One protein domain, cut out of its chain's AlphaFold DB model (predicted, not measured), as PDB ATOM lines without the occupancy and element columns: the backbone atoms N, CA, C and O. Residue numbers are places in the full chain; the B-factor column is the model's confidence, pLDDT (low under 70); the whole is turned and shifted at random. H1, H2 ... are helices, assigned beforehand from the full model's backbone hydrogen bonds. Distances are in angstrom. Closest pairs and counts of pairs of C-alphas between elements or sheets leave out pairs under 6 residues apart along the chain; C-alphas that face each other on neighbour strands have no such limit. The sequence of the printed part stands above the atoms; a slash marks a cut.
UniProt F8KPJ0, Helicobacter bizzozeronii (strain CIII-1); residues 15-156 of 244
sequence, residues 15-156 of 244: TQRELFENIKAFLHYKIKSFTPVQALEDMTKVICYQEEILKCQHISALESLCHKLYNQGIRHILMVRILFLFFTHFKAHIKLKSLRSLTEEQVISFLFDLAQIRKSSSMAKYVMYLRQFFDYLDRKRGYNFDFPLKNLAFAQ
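Overview. This is residues 15 to 156 of the 244 residues of a protein of Helicobacter bizzozeronii (strain CIII-1) (UniProt F8KPJ0). Helices H1 to H4 form an up-and-down bundle, each running against the one before, and the long helix H6, paired with H5 in a hairpin, crosses H1 and H4. The printed part has 142 residues with six named helices, H1 to H6, and no named strand: all helix. It is compact, radius of gyration of the C-alphas 15.1 A, spanning 41 by 33 by 26 A.

Along the chain. H1, residues 15 to 34, begins at C-alpha 15 (119.911, 156.993, 143.668). H2 is 43 to 55, H3 59 to 71, H4 75 to 93, H5 104 to 115. H6, 120 to 141, 30.3 A long, ends at C-alpha 141 (109.877, 164.335, 135.878).

Arrangement. H1 touches H4, closest C-alphas Gln 16 and Lys 91, 6.5 A. H6 touches H4 about perpendicular, 79 degrees, closest C-alphas Ile 82 and Tyr 126, 5.7 A. O i to N i+4 pairs are all within hydrogen-bond range in H3 and H5, and in H1 15 of 16, H2 7 of 9, H4 9 of 15, H6 17 of 18.

Size, cuts and confidence. The printed part has no cut and no long link; pLDDT is under 70 at residues 34 and 36 to 38.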
ATOM      1  N   THR A  15     119.939 155.537 143.888       95.50
ATOM      2  CA  THR A  15     119.911 156.993 143.668       95.50
ATOM      3  C   THR A  15     120.938 157.452 142.635       95.50
ATOM      4  O   THR A  15     120.647 158.330 141.831       95.50
ATOM      5  N   GLN A  16     122.114 156.820 142.584       95.12
ATOM      6  CA  GLN A  16     123.108 157.093 141.543       95.12
ATOM      7  C   GLN A  16     122.603 156.661 140.160       95.12
ATOM      8  O   GLN A  16     122.746 157.410 139.201       95.12
ATOM      9  N   ARG A  17     121.974 155.485 140.033       94.81
ATOM     10  CA  ARG A  17     121.353 155.072 138.761       94.81
ATOM     11  C   ARG A  17     120.255 156.037 138.344       94.81
ATOM     12  O   ARG A  17     120.237 156.471 137.203       94.81
ATOM     13  N   GLU A  18     119.390 156.409 139.280       96.12
ATOM     14  CA  GLU A  18     118.309 157.362 139.039       96.12
ATOM     15  C   GLU A  18     118.834 158.717 138.536       96.12
ATOM     16  O   GLU A  18     118.348 159.232 137.530       96.12
ATOM     17  N   LEU A  19     119.875 159.269 139.168       96.94
ATOM     18  CA  LEU A  19     120.509 160.506 138.705       96.94
ATOM     19  C   LEU A  19     121.118 160.345 137.304       96.94
ATOM     20  O   LEU A  19     120.958 161.226 136.462       96.94
ATOM     21  N   PHE A  20     121.788 159.223 137.033       96.44
ATOM     22  CA  PHE A  20     122.377 158.954 135.721       96.44
ATOM     23  C   PHE A  20     121.319 158.883 134.610       96.44
ATOM     24  O   PHE A  20     121.477 159.522 133.569       96.44
ATOM     25  N   GLU A  21     120.215 158.170 134.843       96.56
ATOM     26  CA  GLU A  21     119.089 158.096 133.901       96.56
ATOM     27  C   GLU A  21     118.470 159.473 133.642       96.56
ATOM     28  O   GLU A  21     118.186 159.834 132.498       96.56
ATOM     29  N   ASN A  22     118.338 160.292 134.685       97.38
ATOM     30  CA  ASN A  22     117.856 161.664 134.566       97.38
ATOM     31  C   ASN A  22     118.798 162.557 133.743       97.38
ATOM     32  O   ASN A  22     118.326 163.353 132.929       97.38
ATOM     33  N   ILE A  23     120.118 162.405 133.889       97.06
ATOM     34  CA  ILE A  23     121.105 163.121 133.064       97.06
ATOM     35  C   ILE A  23     120.977 162.711 131.591       97.06
ATOM     36  O   ILE A  23     120.934 163.587 130.724       97.06
ATOM     37  N   LYS A  24     120.861 161.409 131.291       96.06
ATOM     38  CA  LYS A  24     120.642 160.916 129.916       96.06
ATOM     39  C   LYS A  24     119.366 161.496 129.310       96.06
ATOM     40  O   LYS A  24     119.385 162.024 128.201       96.06
ATOM     41  N   ALA A  25     118.272 161.451 130.062       95.75
ATOM     42  CA  ALA A  25     116.987 161.989 129.642       95.75
ATOM     43  C   ALA A  25     117.026 163.497 129.364       95.75
ATOM     44  O   ALA A  25     116.485 163.958 128.356       95.75
ATOM     45  N   PHE A  26     117.675 164.266 130.240       95.50
ATOM     46  CA  PHE A  26     117.859 165.700 130.049       95.50
ATOM     47  C   PHE A  26     118.683 166.000 128.801       95.50
ATOM     48  O   PHE A  26     118.298 166.850 128.003       95.50
ATOM     49  N   LEU A  27     119.793 165.285 128.603       93.81
ATOM     50  CA  LEU A  27     120.643 165.428 127.422       93.81
ATOM     51  C   LEU A  27     119.880 165.142 126.129       93.81
ATOM     52  O   LEU A  27     119.900 165.959 125.208       93.81
ATOM     53  N   HIS A  28     119.146 164.030 126.101       93.25
ATOM     54  CA  HIS A  28     118.278 163.662 124.991       93.25
ATOM     55  C   HIS A  28     117.250 164.764 124.686       93.25
ATOM     56  O   HIS A  28     117.083 165.165 123.535       93.25
ATOM     57  N   TYR A  29     116.589 165.310 125.712       91.69
ATOM     58  CA  TYR A  29     115.643 166.420 125.563       91.69
ATOM     59  C   TYR A  29     116.312 167.707 125.055       91.69
ATOM     60  O   TYR A  29     115.771 168.389 124.179       91.69
ATOM     61  N   LYS A  30     117.490 168.041 125.586       88.31
ATOM     62  CA  LYS A  30     118.195 169.289 125.289       88.31
ATOM     63  C   LYS A  30     118.669 169.357 123.843       88.31
ATOM     64  O   LYS A  30     118.488 170.386 123.202       88.31
ATOM     65  N   ILE A  31     119.193 168.255 123.306       88.19
ATOM     66  CA  ILE A  31     119.624 168.174 121.900       88.19
ATOM     67  C   ILE A  31     118.463 168.495 120.957       88.19
ATOM     68  O   ILE A  31     118.632 169.291 120.036       88.19
ATOM     69  N   LYS A  32     117.271 167.951 121.240       83.44
ATOM     70  CA  LYS A  32     116.056 168.194 120.449       83.44
ATOM     71  C   LYS A  32     115.591 169.650 120.486       83.44
ATOM     72  O   LYS A  32     115.042 170.139 119.509       83.44
ATOM     73  N   SER A  33     115.742 170.316 121.629       77.62
ATOM     74  CA  SER A  33     115.118 171.621 121.884       77.62
ATOM     75  C   SER A  33     116.033 172.822 121.639       77.62
ATOM     76  O   SER A  33     115.525 173.918 121.433       77.62
ATOM     77  N   PHE A  34     117.359 172.644 121.642       68.06
ATOM     78  CA  PHE A  34     118.323 173.758 121.621       68.06
ATOM     79  C   PHE A  34     119.221 173.808 120.383       68.06
ATOM     80  O   PHE A  34     120.130 174.637 120.325       68.06
ATOM     81  N   THR A  35     119.000 172.941 119.397       70.12
ATOM     82  CA  THR A  35     119.878 172.843 118.228       70.12
ATOM     83  C   THR A  35     119.202 173.434 116.992       70.12
ATOM     84  O   THR A  35     118.259 172.831 116.481       70.12
ATOM     85  N   PRO A  36     119.659 174.595 116.484       68.19
ATOM     86  CA  PRO A  36     119.201 175.104 115.198       68.19
ATOM     87  C   PRO A  36     119.632 174.137 114.099       68.19
ATOM     88  O   PRO A  36     120.821 173.840 113.976       68.19
ATOM     89  N   VAL A  37     118.682 173.661 113.294       69.38
ATOM     90  CA  VAL A  37     118.954 172.681 112.228       69.38
ATOM     91  C   VAL A  37     119.991 173.218 111.237       69.38
ATOM     92  O   VAL A  37     120.851 172.472 110.786       69.38
ATOM     93  N   GLN A  38     119.982 174.528 110.974       66.75
ATOM     94  CA  GLN A  38     120.900 175.191 110.040       66.75
ATOM     95  C   GLN A  38     122.364 175.213 110.513       66.75
ATOM     96  O   GLN A  38     123.250 175.539 109.733       66.75
ATOM     97  N   ALA A  39     122.626 174.911 111.787       70.06
ATOM     98  CA  ALA A  39     123.972 174.896 112.358       70.06
ATOM     99  C   ALA A  39     124.593 173.488 112.407       70.06
ATOM    100  O   ALA A  39     125.702 173.339 112.928       70.06
ATOM    101  N   LEU A  40     123.872 172.468 111.933       79.75
ATOM    102  CA  LEU A  40     124.290 171.071 111.985       79.75
ATOM    103  C   LEU A  40     125.059 170.657 110.734       79.75
ATOM    104  O   LEU A  40     124.688 171.025 109.623       79.75
ATOM    105  N   GLU A  41     126.089 169.835 110.924       82.12
ATOM    106  CA  GLU A  41     126.808 169.210 109.808       82.12
ATOM    107  C   GLU A  41     126.000 168.062 109.188       82.12
ATOM    108  O   GLU A  41     125.855 167.985 107.971       82.12
ATOM    109  N   ASP A  42     125.464 167.171 110.026       86.38
ATOM    110  CA  ASP A  42     124.737 165.974 109.600       86.38
ATOM    111  C   ASP A  42     123.606 165.669 110.591       86.38
ATOM    112  O   ASP A  42     123.818 165.215 111.723       86.38
ATOM    113  N   MET A  43     122.375 165.946 110.162       86.75
ATOM    114  CA  MET A  43     121.185 165.769 110.994       86.75
ATOM    115  C   MET A  43     120.923 164.294 111.325       86.75
ATOM    116  O   MET A  43     120.515 163.979 112.443       86.75
ATOM    117  N   THR A  44     121.194 163.385 110.388       88.50
ATOM    118  CA  THR A  44     120.962 161.948 110.568       88.50
ATOM    119  C   THR A  44     121.874 161.397 111.656       88.50
ATOM    120  O   THR A  44     121.405 160.718 112.572       88.50
ATOM    121  N   LYS A  45     123.165 161.761 111.636       90.56
ATOM    122  CA  LYS A  45     124.109 161.376 112.701       90.56
ATOM    123  C   LYS A  45     123.714 161.930 114.058       90.56
ATOM    124  O   LYS A  45     123.822 161.218 115.053       90.56
ATOM    125  N   VAL A  46     123.243 163.176 114.115       89.62
ATOM    126  CA  VAL A  46     122.772 163.780 115.370       89.62
ATOM    127  C   VAL A  46     121.602 162.993 115.956       89.62
ATOM    128  O   VAL A  46     121.610 162.732 117.157       89.62
ATOM    129  N   ILE A  47     120.644 162.565 115.129       88.50
ATOM    130  CA  ILE A  47     119.522 161.723 115.570       88.50
ATOM    131  C   ILE A  47     120.033 160.365 116.075       88.50
ATOM    132  O   ILE A  47     119.647 159.932 117.159       88.50
ATOM    133  N   CYS A  48     120.959 159.717 115.361       91.69
ATOM    134  CA  CYS A  48     121.559 158.458 115.819       91.69
ATOM    135  C   CYS A  48     122.259 158.613 117.178       91.69
ATOM    136  O   CYS A  48     122.004 157.839 118.101       91.69
ATOM    137  N   TYR A  49     123.096 159.640 117.336       92.81
ATOM    138  CA  TYR A  49     123.778 159.923 118.599       92.81
ATOM    139  C   TYR A  49     122.803 160.282 119.718       92.81
ATOM    140  O   TYR A  49     123.025 159.917 120.869       92.81
ATOM    141  N   GLN A  50     121.709 160.969 119.404       90.62
ATOM    142  CA  GLN A  50     120.663 161.252 120.372       90.62
ATOM    143  C   GLN A  50     120.042 159.954 120.912       90.62
ATOM    144  O   GLN A  50     119.949 159.799 122.127       90.62
ATOM    145  N   GLU A  51     119.706 158.996 120.052       92.00
ATOM    146  CA  GLU A  51     119.183 157.688 120.479       92.00
ATOM    147  C   GLU A  51     120.225 156.861 121.255       92.00
ATOM    148  O   GLU A  51     119.903 156.162 122.221       92.00
ATOM    149  N   GLU A  52     121.506 156.961 120.889       94.19
ATOM    150  CA  GLU A  52     122.609 156.310 121.608       94.19
ATOM    151  C   GLU A  52     122.783 156.826 123.044       94.19
ATOM    152  O   GLU A  52     123.201 156.057 123.918       94.19
ATOM    153  N   ILE A  53     122.421 158.085 123.334       93.50
ATOM    154  CA  ILE A  53     122.504 158.643 124.696       93.50
ATOM    155  C   ILE A  53     121.723 157.779 125.671       93.50
ATOM    156  O   ILE A  53     122.242 157.454 126.736       93.50
ATOM    157  N   LEU A  54     120.502 157.375 125.315       92.94
ATOM    158  CA  LEU A  54     119.631 156.605 126.207       92.94
ATOM    159  C   LEU A  54     120.199 155.208 126.503       92.94
ATOM    160  O   LEU A  54     120.002 154.680 127.601       92.94
ATOM    161  N   LYS A  55     120.970 154.655 125.561       92.94
ATOM    162  CA  LYS A  55     121.595 153.325 125.633       92.94
ATOM    163  C   LYS A  55     122.912 153.313 126.419       92.94
ATOM    164  O   LYS A  55     123.423 152.241 126.737       92.94
ATOM    165  N   CYS A  56     123.470 154.478 126.755       92.56
ATOM    166  CA  CYS A  56     124.728 154.567 127.493       92.56
ATOM    167  C   CYS A  56     124.616 153.948 128.898       92.56
ATOM    168  O   CYS A  56     123.691 154.251 129.658       92.56
ATOM    169  N   GLN A  57     125.603 153.118 129.257       88.25
ATOM    170  CA  GLN A  57     125.686 152.445 130.564       88.25
ATOM    171  C   GLN A  57     126.617 153.151 131.559       88.25
ATOM    172  O   GLN A  57     126.506 152.966 132.770       88.25
ATOM    173  N   HIS A  58     127.545 153.964 131.052       87.69
ATOM    174  CA  HIS A  58     128.564 154.631 131.852       87.69
ATOM    175  C   HIS A  58     128.716 156.088 131.439       87.69
ATOM    176  O   HIS A  58     128.502 156.455 130.283       87.69
ATOM    177  N   ILE A  59     129.140 156.912 132.396       89.00
ATOM    178  CA  ILE A  59     129.310 158.345 132.181       89.00
ATOM    179  C   ILE A  59     130.404 158.678 131.165       89.00
ATOM    180  O   ILE A  59     130.243 159.612 130.391       89.00
ATOM    181  N   SER A  60     131.463 157.868 131.091       88.88
ATOM    182  CA  SER A  60     132.541 158.026 130.109       88.88
ATOM    183  C   SER A  60     132.055 157.850 128.666       88.88
ATOM    184  O   SER A  60     132.472 158.585 127.772       88.88
ATOM    185  N   ALA A  61     131.133 156.911 128.430       91.44
ATOM    186  CA  ALA A  61     130.511 156.728 127.120       91.44
ATOM    187  C   ALA A  61     129.655 157.947 126.741       91.44
ATOM    188  O   ALA A  61     129.724 158.429 125.612       91.44
ATOM    189  N   LEU A  62     128.914 158.484 127.714       91.81
ATOM    190  CA  LEU A  62     128.093 159.677 127.537       91.81
ATOM    191  C   LEU A  62     128.946 160.925 127.248       91.81
ATOM    192  O   LEU A  62     128.609 161.704 126.360       91.81
ATOM    193  N   GLU A  63     130.087 161.075 127.925       91.44
ATOM    194  CA  GLU A  63     131.076 162.126 127.648       91.44
ATOM    195  C   GLU A  63     131.621 162.045 126.220       91.44
ATOM    196  O   GLU A  63     131.616 163.043 125.497       91.44
ATOM    197  N   SER A  64     132.040 160.854 125.784       91.94
ATOM    198  CA  SER A  64     132.518 160.624 124.415       91.94
ATOM    199  C   SER A  64     131.456 160.987 123.371       91.94
ATOM    200  O   SER A  64     131.743 161.646 122.371       91.94
ATOM    201  N   LEU A  65     130.196 160.641 123.634       92.44
ATOM    202  CA  LEU A  65     129.081 160.958 122.747       92.44
ATOM    203  C   LEU A  65     128.797 162.466 122.676       92.44
ATOM    204  O   LEU A  65     128.571 162.998 121.590       92.44
ATOM    205  N   CYS A  66     128.903 163.188 123.797       92.12
ATOM    206  CA  CYS A  66     128.839 164.651 123.795       92.12
ATOM    207  C   CYS A  66     129.948 165.283 122.937       92.12
ATOM    208  O   CYS A  66     129.693 166.278 122.261       92.12
ATOM    209  N   HIS A  67     131.154 164.705 122.903       91.50
ATOM    210  CA  HIS A  67     132.215 165.169 122.003       91.50
ATOM    211  C   HIS A  67     131.884 164.927 120.526       91.50
ATOM    212  O   HIS A  67     132.111 165.812 119.699       91.50
ATOM    213  N   LYS A  68     131.287 163.782 120.183       92.06
ATOM    214  CA  LYS A  68     130.806 163.531 118.813       92.06
ATOM    215  C   LYS A  68     129.739 164.547 118.401       92.06
ATOM    216  O   LYS A  68     129.841 165.136 117.332       92.06
ATOM    217  N   LEU A  69     128.770 164.823 119.276       90.81
ATOM    218  CA  LEU A  69     127.721 165.827 119.044       90.81
ATOM    219  C   LEU A  69     128.283 167.246 118.884       90.81
ATOM    220  O   LEU A  69     127.795 168.011 118.055       90.81
ATOM    221  N   TYR A  70     129.327 167.596 119.642       89.81
ATOM    222  CA  TYR A  70     130.023 168.874 119.490       89.81
ATOM    223  C   TYR A  70     130.584 169.039 118.075       89.81
ATOM    224  O   TYR A  70     130.399 170.092 117.463       89.81
ATOM    225  N   ASN A  71     131.219 167.987 117.551       89.06
ATOM    226  CA  ASN A  71     131.783 167.994 116.205       89.06
ATOM    227  C   ASN A  71     130.701 168.131 115.130       89.06
ATOM    228  O   ASN A  71     130.976 168.707 114.098       89.06
ATOM    229  N   GLN A  72     129.467 167.688 115.386       89.06
ATOM    230  CA  GLN A  72     128.344 167.864 114.454       89.06
ATOM    231  C   GLN A  72     127.702 169.261 114.495       89.06
ATOM    232  O   GLN A  72     126.666 169.474 113.874       89.06
ATOM    233  N   GLY A  73     128.279 170.212 115.238       84.06
ATOM    234  CA  GLY A  73     127.799 171.596 115.309       84.06
ATOM    235  C   GLY A  73     127.053 171.952 116.598       84.06
ATOM    236  O   GLY A  73     126.808 173.135 116.857       84.06
ATOM    237  N   ILE A  74     126.775 170.988 117.487       86.69
ATOM    238  CA  ILE A  74     126.100 171.233 118.777       86.69
ATOM    239  C   ILE A  74     127.098 171.766 119.811       86.69
ATOM    240  O   ILE A  74     127.381 171.156 120.840       86.69
ATOM    241  N   ARG A  75     127.663 172.945 119.550       83.50
ATOM    242  CA  ARG A  75     128.812 173.473 120.306       83.50
ATOM    243  C   ARG A  75     128.542 173.654 121.802       83.50
ATOM    244  O   ARG A  75     129.440 173.513 122.628       83.50
ATOM    245  N   HIS A  76     127.299 173.960 122.160       82.25
ATOM    246  CA  HIS A  76     126.894 174.215 123.539       82.25
ATOM    247  C   HIS A  76     126.827 172.941 124.404       82.25
ATOM    248  O   HIS A  76     126.816 173.050 125.631       82.25
ATOM    249  N   ILE A  77     126.861 171.744 123.800       86.81
ATOM    250  CA  ILE A  77     126.812 170.459 124.516       86.81
ATOM    251  C   ILE A  77     127.954 170.307 125.529       86.81
ATOM    252  O   ILE A  77     127.766 169.713 126.587       86.81
ATOM    253  N   LEU A  78     129.115 170.925 125.277       84.25
ATOM    254  CA  LEU A  78     130.264 170.878 126.190       84.25
ATOM    255  C   LEU A  78     129.977 171.519 127.551       84.25
ATOM    256  O   LEU A  78     130.613 171.171 128.544       84.25
ATOM    257  N   MET A  79     129.011 172.436 127.630       86.69
ATOM    258  CA  MET A  79     128.618 173.041 128.903       86.69
ATOM    259  C   MET A  79     127.860 172.056 129.803       86.69
ATOM    260  O   MET A  79     127.825 172.257 131.014       86.69
ATOM    261  N   VAL A  80     127.336 170.950 129.256       87.56
ATOM    262  CA  VAL A  80     126.720 169.863 130.038       87.56
ATOM    263  C   VAL A  80     127.748 169.102 130.885       87.56
ATOM    264  O   VAL A  80     127.369 168.409 131.824       87.56
ATOM    265  N   ARG A  81     129.053 169.319 130.664       91.50
ATOM    266  CA  ARG A  81     130.131 168.782 131.510       91.50
ATOM    267  C   ARG A  81     129.893 169.000 133.008       91.50
ATOM    268  O   ARG A  81     130.293 168.156 133.804       91.50
ATOM    269  N   ILE A  82     129.221 170.084 133.405       95.50
ATOM    270  CA  ILE A  82     128.871 170.312 134.813       95.50
ATOM    271  C   ILE A  82     128.035 169.175 135.415       95.50
ATOM    272  O   ILE A  82     128.257 168.814 136.564       95.50
ATOM    273  N   LEU A  83     127.134 168.561 134.644       96.69
ATOM    274  CA  LEU A  83     126.322 167.439 135.118       96.69
ATOM    275  C   LEU A  83     127.173 166.194 135.360       96.69
ATOM    276  O   LEU A  83     126.879 165.420 136.266       96.69
ATOM    277  N   PHE A  84     128.252 166.017 134.595       95.81
ATOM    278  CA  PHE A  84     129.162 164.893 134.793       95.81
ATOM    279  C   PHE A  84     130.063 165.082 136.011       95.81
ATOM    280  O   PHE A  84     130.269 164.147 136.790       95.81
ATOM    281  N   LEU A  85     130.525 166.315 136.228       96.12
ATOM    282  CA  LEU A  85     131.220 166.697 137.457       96.12
ATOM    283  C   LEU A  85     130.308 166.517 138.674       96.12
ATOM    284  O   LEU A  85     130.719 165.899 139.654       96.12
ATOM    285  N   PHE A  86     129.056 166.971 138.577       97.75
ATOM    286  CA  PHE A  86     128.064 166.801 139.633       97.75
ATOM    287  C   PHE A  86     127.787 165.323 139.912       97.75
ATOM    288  O   PHE A  86     127.809 164.915 141.064       97.75
ATOM    289  N   PHE A  87     127.610 164.490 138.882       97.00
ATOM    290  CA  PHE A  87     127.427 163.046 139.057       97.00
ATOM    291  C   PHE A  87     128.612 162.389 139.772       97.00
ATOM    292  O   PHE A  87     128.430 161.548 140.652       97.00
ATOM    293  N   THR A  88     129.833 162.779 139.402       95.50
ATOM    294  CA  THR A  88     131.060 162.257 140.015       95.50
ATOM    295  C   THR A  88     131.141 162.646 141.489       95.50
ATOM    296  O   THR A  88     131.374 161.783 142.335       95.50
ATOM    297  N   HIS A  89     130.864 163.913 141.806       96.19
ATOM    298  CA  HIS A  89     130.792 164.396 143.183       96.19
ATOM    299  C   HIS A  89     129.674 163.698 143.972       96.19
ATOM    300  O   HIS A  89     129.910 163.205 145.071       96.19
ATOM    301  N   PHE A  90     128.482 163.566 143.385       96.50
ATOM    302  CA  PHE A  90     127.341 162.879 143.988       96.50
ATOM    303  C   PHE A  90     127.689 161.431 144.336       96.50
ATOM    304  O   PHE A  90     127.416 160.970 145.440       96.50
ATOM    305  N   LYS A  91     128.352 160.712 143.421       94.62
ATOM    306  CA  LYS A  91     128.788 159.331 143.653       94.62
ATOM    307  C   LYS A  91     129.776 159.217 144.820       94.62
ATOM    308  O   LYS A  91     129.701 158.238 145.560       94.62
ATOM    309  N   ALA A  92     130.694 160.172 144.951       94.12
ATOM    310  CA  ALA A  92     131.763 160.139 145.945       94.12
ATOM    311  C   ALA A  92     131.320 160.626 147.336       94.12
ATOM    312  O   ALA A  92     131.702 160.027 148.340       94.12
ATOM    313  N   HIS A  93     130.498 161.676 147.399       94.00
ATOM    314  CA  HIS A  93     130.263 162.431 148.634       94.00
ATOM    315  C   HIS A  93     128.802 162.449 149.097       94.00
ATOM    316  O   HIS A  93     128.547 162.696 150.273       94.00
ATOM    317  N   ILE A  94     127.835 162.143 148.225       94.00
ATOM    318  CA  ILE A  94     126.408 162.263 148.547       94.00
ATOM    319  C   ILE A  94     125.783 160.876 148.722       94.00
ATOM    320  O   ILE A  94     125.701 160.063 147.799       94.00
ATOM    321  N   LYS A  95     125.295 160.600 149.935       92.69
ATOM    322  CA  LYS A  95     124.563 159.372 150.270       92.69
ATOM    323  C   LYS A  95     123.136 159.729 150.662       92.69
ATOM    324  O   LYS A  95     122.908 160.313 151.713       92.69
ATOM    325  N   LEU A  96     122.177 159.354 149.819       93.31
ATOM    326  CA  LEU A  96     120.756 159.641 150.017       93.31
ATOM    327  C   LEU A  96     119.926 158.364 149.926       93.31
ATOM    328  O   LEU A  96     120.244 157.464 149.143       93.31
ATOM    329  N   LYS A  97     118.826 158.322 150.686       91.75
ATOM    330  CA  LYS A  97     117.812 157.259 150.583       91.75
ATOM    331  C   LYS A  97     116.959 157.408 149.317       91.75
ATOM    332  O   LYS A  97     116.562 156.407 148.728       91.75
ATOM    333  N   SER A  98     116.705 158.648 148.894       94.56
ATOM    334  CA  SER A  98     115.922 159.004 147.708       94.56
ATOM    335  C   SER A  98     116.581 160.179 146.995       94.56
ATOM    336  O   SER A  98     117.110 161.067 147.654       94.56
ATOM    337  N   LEU A  99     116.541 160.226 145.660       95.56
ATOM    338  CA  LEU A  99     117.074 161.382 144.933       95.56
ATOM    339  C   LEU A  99     116.279 162.662 145.242       95.56
ATOM    340  O   LEU A  99     116.856 163.741 145.262       95.56
ATOM    341  N   ARG A 100     114.986 162.535 145.573       95.56
ATOM    342  CA  ARG A 100     114.112 163.649 145.990       95.56
ATOM    343  C   ARG A 100     114.548 164.326 147.289       95.56
ATOM    344  O   ARG A 100     114.110 165.432 147.552       95.56
ATOM    345  N   SER A 101     115.371 163.666 148.107       95.88
ATOM    346  CA  SER A 101     115.892 164.255 149.344       95.88
ATOM    347  C   SER A 101     117.216 164.996 149.144       95.88
ATOM    348  O   SER A 101     117.854 165.347 150.131       95.88
ATOM    349  N   LEU A 102     117.685 165.143 147.901       97.62
ATOM    350  CA  LEU A 102     118.789 166.047 147.585       97.62
ATOM    351  C   LEU A 102     118.350 167.465 147.957       97.62
ATOM    352  O   LEU A 102     117.221 167.836 147.645       97.62
ATOM    353  N   THR A 103     119.222 168.234 148.605       97.19
ATOM    354  CA  THR A 103     118.925 169.622 148.993       97.19
ATOM    355  C   THR A 103     119.731 170.617 148.166       97.19
ATOM    356  O   THR A 103     120.760 170.265 147.574       97.19
ATOM    357  N   GLU A 104     119.277 171.871 148.123       96.94
ATOM    358  CA  GLU A 104     119.976 172.928 147.389       96.94
ATOM    359  C   GLU A 104     121.375 173.171 147.977       96.94
ATOM    360  O   GLU A 104     122.340 173.338 147.231       96.94
ATOM    361  N   GLU A 105     121.527 173.091 149.301       96.38
ATOM    362  CA  GLU A 105     122.799 173.285 150.003       96.38
ATOM    363  C   GLU A 105     123.859 172.275 149.557       96.38
ATOM    364  O   GLU A 105     125.024 172.636 149.402       96.38
ATOM    365  N   GLN A 106     123.472 171.024 149.283       97.44
ATOM    366  CA  GLN A 106     124.400 170.010 148.768       97.44
ATOM    367  C   GLN A 106     124.900 170.367 147.361       97.44
ATOM    368  O   GLN A 106     126.074 170.171 147.040       97.44
ATOM    369  N   VAL A 107     124.026 170.930 146.520       97.69
ATOM    370  CA  VAL A 107     124.387 171.402 145.174       97.69
ATOM    371  C   VAL A 107     125.260 172.658 145.253       97.69
ATOM    372  O   VAL A 107     126.236 172.774 144.508       97.69
ATOM    373  N   ILE A 108     124.952 173.583 146.165       96.75
ATOM    374  CA  ILE A 108     125.748 174.794 146.404       96.75
ATOM    375  C   ILE A 108     127.135 174.433 146.940       96.75
ATOM    376  O   ILE A 108     128.114 174.991 146.452       96.75
ATOM    377  N   SER A 109     127.246 173.477 147.867       96.81
ATOM    378  CA  SER A 109     128.536 172.992 148.379       96.81
ATOM    379  C   SER A 109     129.409 172.454 147.247       96.81
ATOM    380  O   SER A 109     130.553 172.872 147.098       96.81
ATOM    381  N   PHE A 110     128.845 171.608 146.379       97.44
ATOM    382  CA  PHE A 110     129.534 171.127 145.180       97.44
ATOM    383  C   PHE A 110     130.027 172.278 144.285       97.44
ATOM    384  O   PHE A 110     131.160 172.269 143.795       97.44
ATOM    385  N   LEU A 111     129.169 173.271 144.042       97.06
ATOM    386  CA  LEU A 111     129.504 174.430 143.219       97.06
ATOM    387  C   LEU A 111     130.600 175.294 143.855       97.06
ATOM    388  O   LEU A 111     131.448 175.813 143.130       97.06
ATOM    389  N   PHE A 112     130.593 175.435 145.179       95.75
ATOM    390  CA  PHE A 112     131.595 176.184 145.928       95.75
ATOM    391  C   PHE A 112     132.975 175.529 145.828       95.75
ATOM    392  O   PHE A 112     133.942 176.208 145.480       95.75
ATOM    393  N   ASP A 113     133.060 174.210 146.010       95.69
ATOM    394  CA  ASP A 113     134.309 173.457 145.836       95.69
ATOM    395  C   ASP A 113     134.853 173.615 144.410       95.69
ATOM    396  O   ASP A 113     136.037 173.874 144.186       95.69
ATOM    397  N   LEU A 114     133.966 173.528 143.413       95.56
ATOM    398  CA  LEU A 114     134.346 173.687 142.013       95.56
ATOM    399  C   LEU A 114     134.825 175.111 141.688       95.56
ATOM    400  O   LEU A 114     135.691 175.283 140.824       95.56
ATOM    401  N   ALA A 115     134.289 176.127 142.366       95.31
ATOM    402  CA  ALA A 115     134.670 177.519 142.168       95.31
ATOM    403  C   ALA A 115     136.114 177.817 142.590       95.31
ATOM    404  O   ALA A 115     136.723 178.725 142.031       95.31
ATOM    405  N   GLN A 116     136.699 177.029 143.498       94.31
ATOM    406  CA  GLN A 116     138.093 177.209 143.928       94.31
ATOM    407  C   GLN A 116     139.096 176.997 142.783       94.31
ATOM    408  O   GLN A 116     140.171 177.589 142.773       94.31
ATOM    409  N   ILE A 117     138.734 176.181 141.789       94.69
ATOM    410  CA  ILE A 117     139.604 175.812 140.661       94.69
ATOM    411  C   ILE A 117     139.097 176.334 139.308       94.69
ATOM    412  O   ILE A 117     139.655 176.005 138.254       94.69
ATOM    413  N   ARG A 118     138.012 177.118 139.289       92.25
ATOM    414  CA  ARG A 118     137.375 177.625 138.062       92.25
ATOM    415  C   ARG A 118     137.173 179.131 138.122       92.25
ATOM    416  O   ARG A 118     136.920 179.717 139.161       92.25
ATOM    417  N   LYS A 119     137.219 179.767 136.951       91.25
ATOM    418  CA  LYS A 119     136.903 181.194 136.816       91.25
ATOM    419  C   LYS A 119     135.406 181.429 137.017       91.25
ATOM    420  O   LYS A 119     134.590 180.619 136.569       91.25
ATOM    421  N   SER A 120     135.046 182.584 137.568       89.56
ATOM    422  CA  SER A 120     133.652 182.976 137.816       89.56
ATOM    423  C   SER A 120     132.772 182.941 136.559       89.56
ATOM    424  O   SER A 120     131.639 182.470 136.602       89.56
ATOM    425  N   SER A 121     133.312 183.323 135.396       88.00
ATOM    426  CA  SER A 121     132.601 183.253 134.109       88.00
ATOM    427  C   SER A 121     132.279 181.820 133.660       88.00
ATOM    428  O   SER A 121     131.277 181.588 132.980       88.00
ATOM    429  N   SER A 122     133.104 180.837 134.036       91.19
ATOM    430  CA  SER A 122     132.795 179.416 133.843       91.19
ATOM    431  C   SER A 122     131.738 178.954 134.842       91.19
ATOM    432  O   SER A 122     130.792 178.274 134.446       91.19
ATOM    433  N   MET A 123     131.853 179.379 136.103       94.25
ATOM    434  CA  MET A 123     130.882 179.058 137.150       94.25
ATOM    435  C   MET A 123     129.482 179.584 136.824       94.25
ATOM    436  O   MET A 123     128.523 178.834 136.960       94.25
ATOM    437  N   ALA A 124     129.354 180.798 136.283       92.69
ATOM    438  CA  ALA A 124     128.077 181.351 135.823       92.69
ATOM    439  C   ALA A 124     127.361 180.419 134.827       92.69
ATOM    440  O   ALA A 124     126.168 180.138 134.954       92.69
ATOM    441  N   LYS A 125     128.109 179.873 133.857       91.69
ATOM    442  CA  LYS A 125     127.577 178.914 132.877       91.69
ATOM    443  C   LYS A 125     127.209 177.585 133.533       91.69
ATOM    444  O   LYS A 125     126.177 177.012 133.202       91.69
ATOM    445  N   TYR A 126     128.029 177.097 134.456       95.12
ATOM    446  CA  TYR A 126     127.776 175.853 135.183       95.12
ATOM    447  C   TYR A 126     126.525 175.933 136.059       95.12
ATOM    448  O   TYR A 126     125.672 175.052 135.963       95.12
ATOM    449  N   VAL A 127     126.359 177.021 136.811       95.50
ATOM    450  CA  VAL A 127     125.145 177.312 137.587       95.50
ATOM    451  C   VAL A 127     123.921 177.349 136.675       95.50
ATOM    452  O   VAL A 127     122.921 176.697 136.963       95.50
ATOM    453  N   MET A 128     124.007 178.039 135.533       93.69
ATOM    454  CA  MET A 128     122.912 178.092 134.560       93.69
ATOM    455  C   MET A 128     122.519 176.697 134.046       93.69
ATOM    456  O   MET A 128     121.333 176.388 133.960       93.69
ATOM    457  N   TYR A 129     123.490 175.846 133.702       94.75
ATOM    458  CA  TYR A 129     123.210 174.500 133.190       94.75
ATOM    459  C   TYR A 129     122.668 173.552 134.264       94.75
ATOM    460  O   TYR A 129     121.804 172.735 133.943       94.75
ATOM    461  N   LEU A 130     123.124 173.671 135.513       96.94
ATOM    462  CA  LEU A 130     122.545 172.930 136.636       96.94
ATOM    463  C   LEU A 130     121.115 173.367 136.926       96.94
ATOM    464  O   LEU A 130     120.248 172.511 137.058       96.94
ATOM    465  N   ARG A 131     120.843 174.677 136.937       96.00
ATOM    466  CA  ARG A 131     119.478 175.193 137.093       96.00
ATOM    467  C   ARG A 131     118.553 174.629 136.019       96.00
ATOM    468  O   ARG A 131     117.523 174.063 136.340       96.00
ATOM    469  N   GLN A 132     118.966 174.678 134.751       94.88
ATOM    470  CA  GLN A 132     118.183 174.107 133.648       94.88
ATOM    471  C   GLN A 132     117.943 172.598 133.796       94.88
ATOM    472  O   GLN A 132     116.911 172.099 133.351       94.88
ATOM    473  N   PHE A 133     118.896 171.866 134.377       97.25
ATOM    474  CA  PHE A 133     118.735 170.444 134.661       97.25
ATOM    475  C   PHE A 133     117.684 170.206 135.751       97.25
ATOM    476  O   PHE A 133     116.762 169.429 135.519       97.25
ATOM    477  N   PHE A 134     117.765 170.901 136.888       97.88
ATOM    478  CA  PHE A 134     116.772 170.770 137.959       97.88
ATOM    479  C   PHE A 134     115.384 171.271 137.532       97.88
ATOM    480  O   PHE A 134     114.410 170.549 137.718       97.88
ATOM    481  N   ASP A 135     115.303 172.392 136.809       96.56
ATOM    482  CA  ASP A 135     114.061 172.878 136.189       96.56
ATOM    483  C   ASP A 135     113.421 171.815 135.278       96.56
ATOM    484  O   ASP A 135     112.198 171.660 135.229       96.56
ATOM    485  N   TYR A 136     114.240 171.074 134.520       96.69
ATOM    486  CA  TYR A 136     113.760 169.965 133.700       96.69
ATOM    487  C   TYR A 136     113.225 168.815 134.561       96.69
ATOM    488  O   TYR A 136     112.168 168.270 134.238       96.69
ATOM    489  N   LEU A 137     113.914 168.447 135.645       97.81
ATOM    490  CA  LEU A 137     113.441 167.401 136.555       97.81
ATOM    491  C   LEU A 137     112.115 167.779 137.209       97.81
ATOM    492  O   LEU A 137     111.220 166.940 137.296       97.81
ATOM    493  N   ASP A 138     111.937 169.037 137.577       97.38
ATOM    494  CA  ASP A 138     110.696 169.499 138.187       97.38
ATOM    495  C   ASP A 138     109.553 169.475 137.176       97.38
ATOM    496  O   ASP A 138     108.537 168.816 137.391       97.38
ATOM    497  N   ARG A 139     109.751 170.083 136.003       95.69
ATOM    498  CA  ARG A 139     108.681 170.235 135.002       95.69
ATOM    499  C   ARG A 139     108.351 168.963 134.232       95.69
ATOM    500  O   ARG A 139     107.227 168.816 133.761       95.69
ATOM    501  N   LYS A 140     109.332 168.089 133.986       95.50
ATOM    502  CA  LYS A 140     109.174 166.911 133.109       95.50
ATOM    503  C   LYS A 140     109.208 165.587 133.853       95.50
ATOM    504  O   LYS A 140     108.787 164.583 133.286       95.50
ATOM    505  N   ARG A 141     109.728 165.561 135.081       95.69
ATOM    506  CA  ARG A 141     109.877 164.335 135.878       95.69
ATOM    507  C   ARG A 141     109.202 164.418 137.256       95.69
ATOM    508  O   ARG A 141     109.129 163.398 137.935       95.69
ATOM    509  N   GLY A 142     108.677 165.585 137.648       95.44
ATOM    510  CA  GLY A 142     107.898 165.781 138.870       95.44
ATOM    511  C   GLY A 142     108.707 165.588 140.152       95.44
ATOM    512  O   GLY A 142     108.203 164.955 141.081       95.44
ATOM    513  N   TYR A 143     109.976 166.019 140.185       94.88
ATOM    514  CA  TYR A 143     110.822 165.918 141.385       94.88
ATOM    515  C   TYR A 143     110.495 166.971 142.451       94.88
ATOM    516  O   TYR A 143     110.505 166.619 143.630       94.88
ATOM    517  N   ASN A 144     110.129 168.183 142.027       95.06
ATOM    518  CA  ASN A 144     109.784 169.335 142.864       95.06
ATOM    519  C   ASN A 144     110.947 169.777 143.775       95.06
ATOM    520  O   ASN A 144     110.747 170.008 144.964       95.06
ATOM    521  N   PHE A 145     112.158 169.858 143.223       96.75
ATOM    522  CA  PHE A 145     113.336 170.397 143.899       96.75
ATOM    523  C   PHE A 145     113.226 171.901 144.150       96.75
ATOM    524  O   PHE A 145     113.595 172.350 145.228       96.75
ATOM    525  N   ASP A 146     112.744 172.658 143.158       95.06
ATOM    526  CA  ASP A 146     112.626 174.121 143.191       95.06
ATOM    527  C   ASP A 146     113.932 174.813 143.617       95.06
ATOM    528  O   ASP A 146     113.956 175.662 144.500       95.06
ATOM    529  N   PHE A 147     115.057 174.415 143.008       96.69
ATOM    530  CA  PHE A 147     116.376 174.981 143.315       96.69
ATOM    531  C   PHE A 147     116.630 176.268 142.517       96.69
ATOM    532  O   PHE A 147     116.988 176.195 141.331       96.69
ATOM    533  N   PRO A 148     116.519 177.468 143.122       92.81
ATOM    534  CA  PRO A 148     116.766 178.713 142.410       92.81
ATOM    535  C   PRO A 148     118.223 178.847 141.955       92.81
ATOM    536  O   PRO A 148     118.469 179.395 140.876       92.81
ATOM    537  N   LEU A 149     119.202 178.391 142.742       93.25
ATOM    538  CA  LEU A 149     120.641 178.558 142.504       93.25
ATOM    539  C   LEU A 149     120.997 180.010 142.134       93.25
ATOM    540  O   LEU A 149     121.659 180.269 141.123       93.25
ATOM    541  N   LYS A 150     120.458 180.985 142.874       87.31
ATOM    542  CA  LYS A 150     120.612 182.433 142.622       87.31
ATOM    543  C   LYS A 150     121.583 183.069 143.617       87.31
ATOM    544  O   LYS A 150     121.886 182.498 144.652       87.31
ATOM    545  N   ASN A 151     122.062 184.269 143.283       85.88
ATOM    546  CA  ASN A 151     122.883 185.115 144.162       85.88
ATOM    547  C   ASN A 151     124.186 184.462 144.666       85.88
ATOM    548  O   ASN A 151     124.725 184.843 145.700       85.88
ATOM    549  N   LEU A 152     124.731 183.514 143.902       91.25
ATOM    550  CA  LEU A 152     125.993 182.850 144.215       91.25
ATOM    551  C   LEU A 152     127.168 183.770 143.852       91.25
ATOM    552  O   LEU A 152     127.453 183.974 142.670       91.25
ATOM    553  N   ALA A 153     127.856 184.318 144.859       88.12
ATOM    554  CA  ALA A 153     128.949 185.282 144.675       88.12
ATOM    555  C   ALA A 153     130.059 184.760 143.741       88.12
ATOM    556  O   ALA A 153     130.529 185.473 142.858       88.12
ATOM    557  N   PHE A 154     130.406 183.474 143.851       89.38
ATOM    558  CA  PHE A 154     131.425 182.828 143.016       89.38
ATOM    559  C   PHE A 154     131.019 182.641 141.541       89.38
ATOM    560  O   PHE A 154     131.850 182.287 140.703       89.38
ATOM    561  N   ALA A 155     129.746 182.862 141.206       85.19
ATOM    562  CA  ALA A 155     129.206 182.765 139.852       85.19
ATOM    563  C   ALA A 155     128.861 184.140 139.251       85.19
ATOM    564  O   ALA A 155     128.234 184.212 138.192       85.19
ATOM    565  N   GLN A 156     129.266 185.236 139.898       82.81
ATOM    566  CA  GLN A 156     129.077 186.579 139.360       82.81
ATOM    567  C   GLN A 156     130.111 186.872 138.271       82.81
ATOM    568  O   GLN A 156     131.320 186.730 138.460       82.81
TER     569      GLN A 156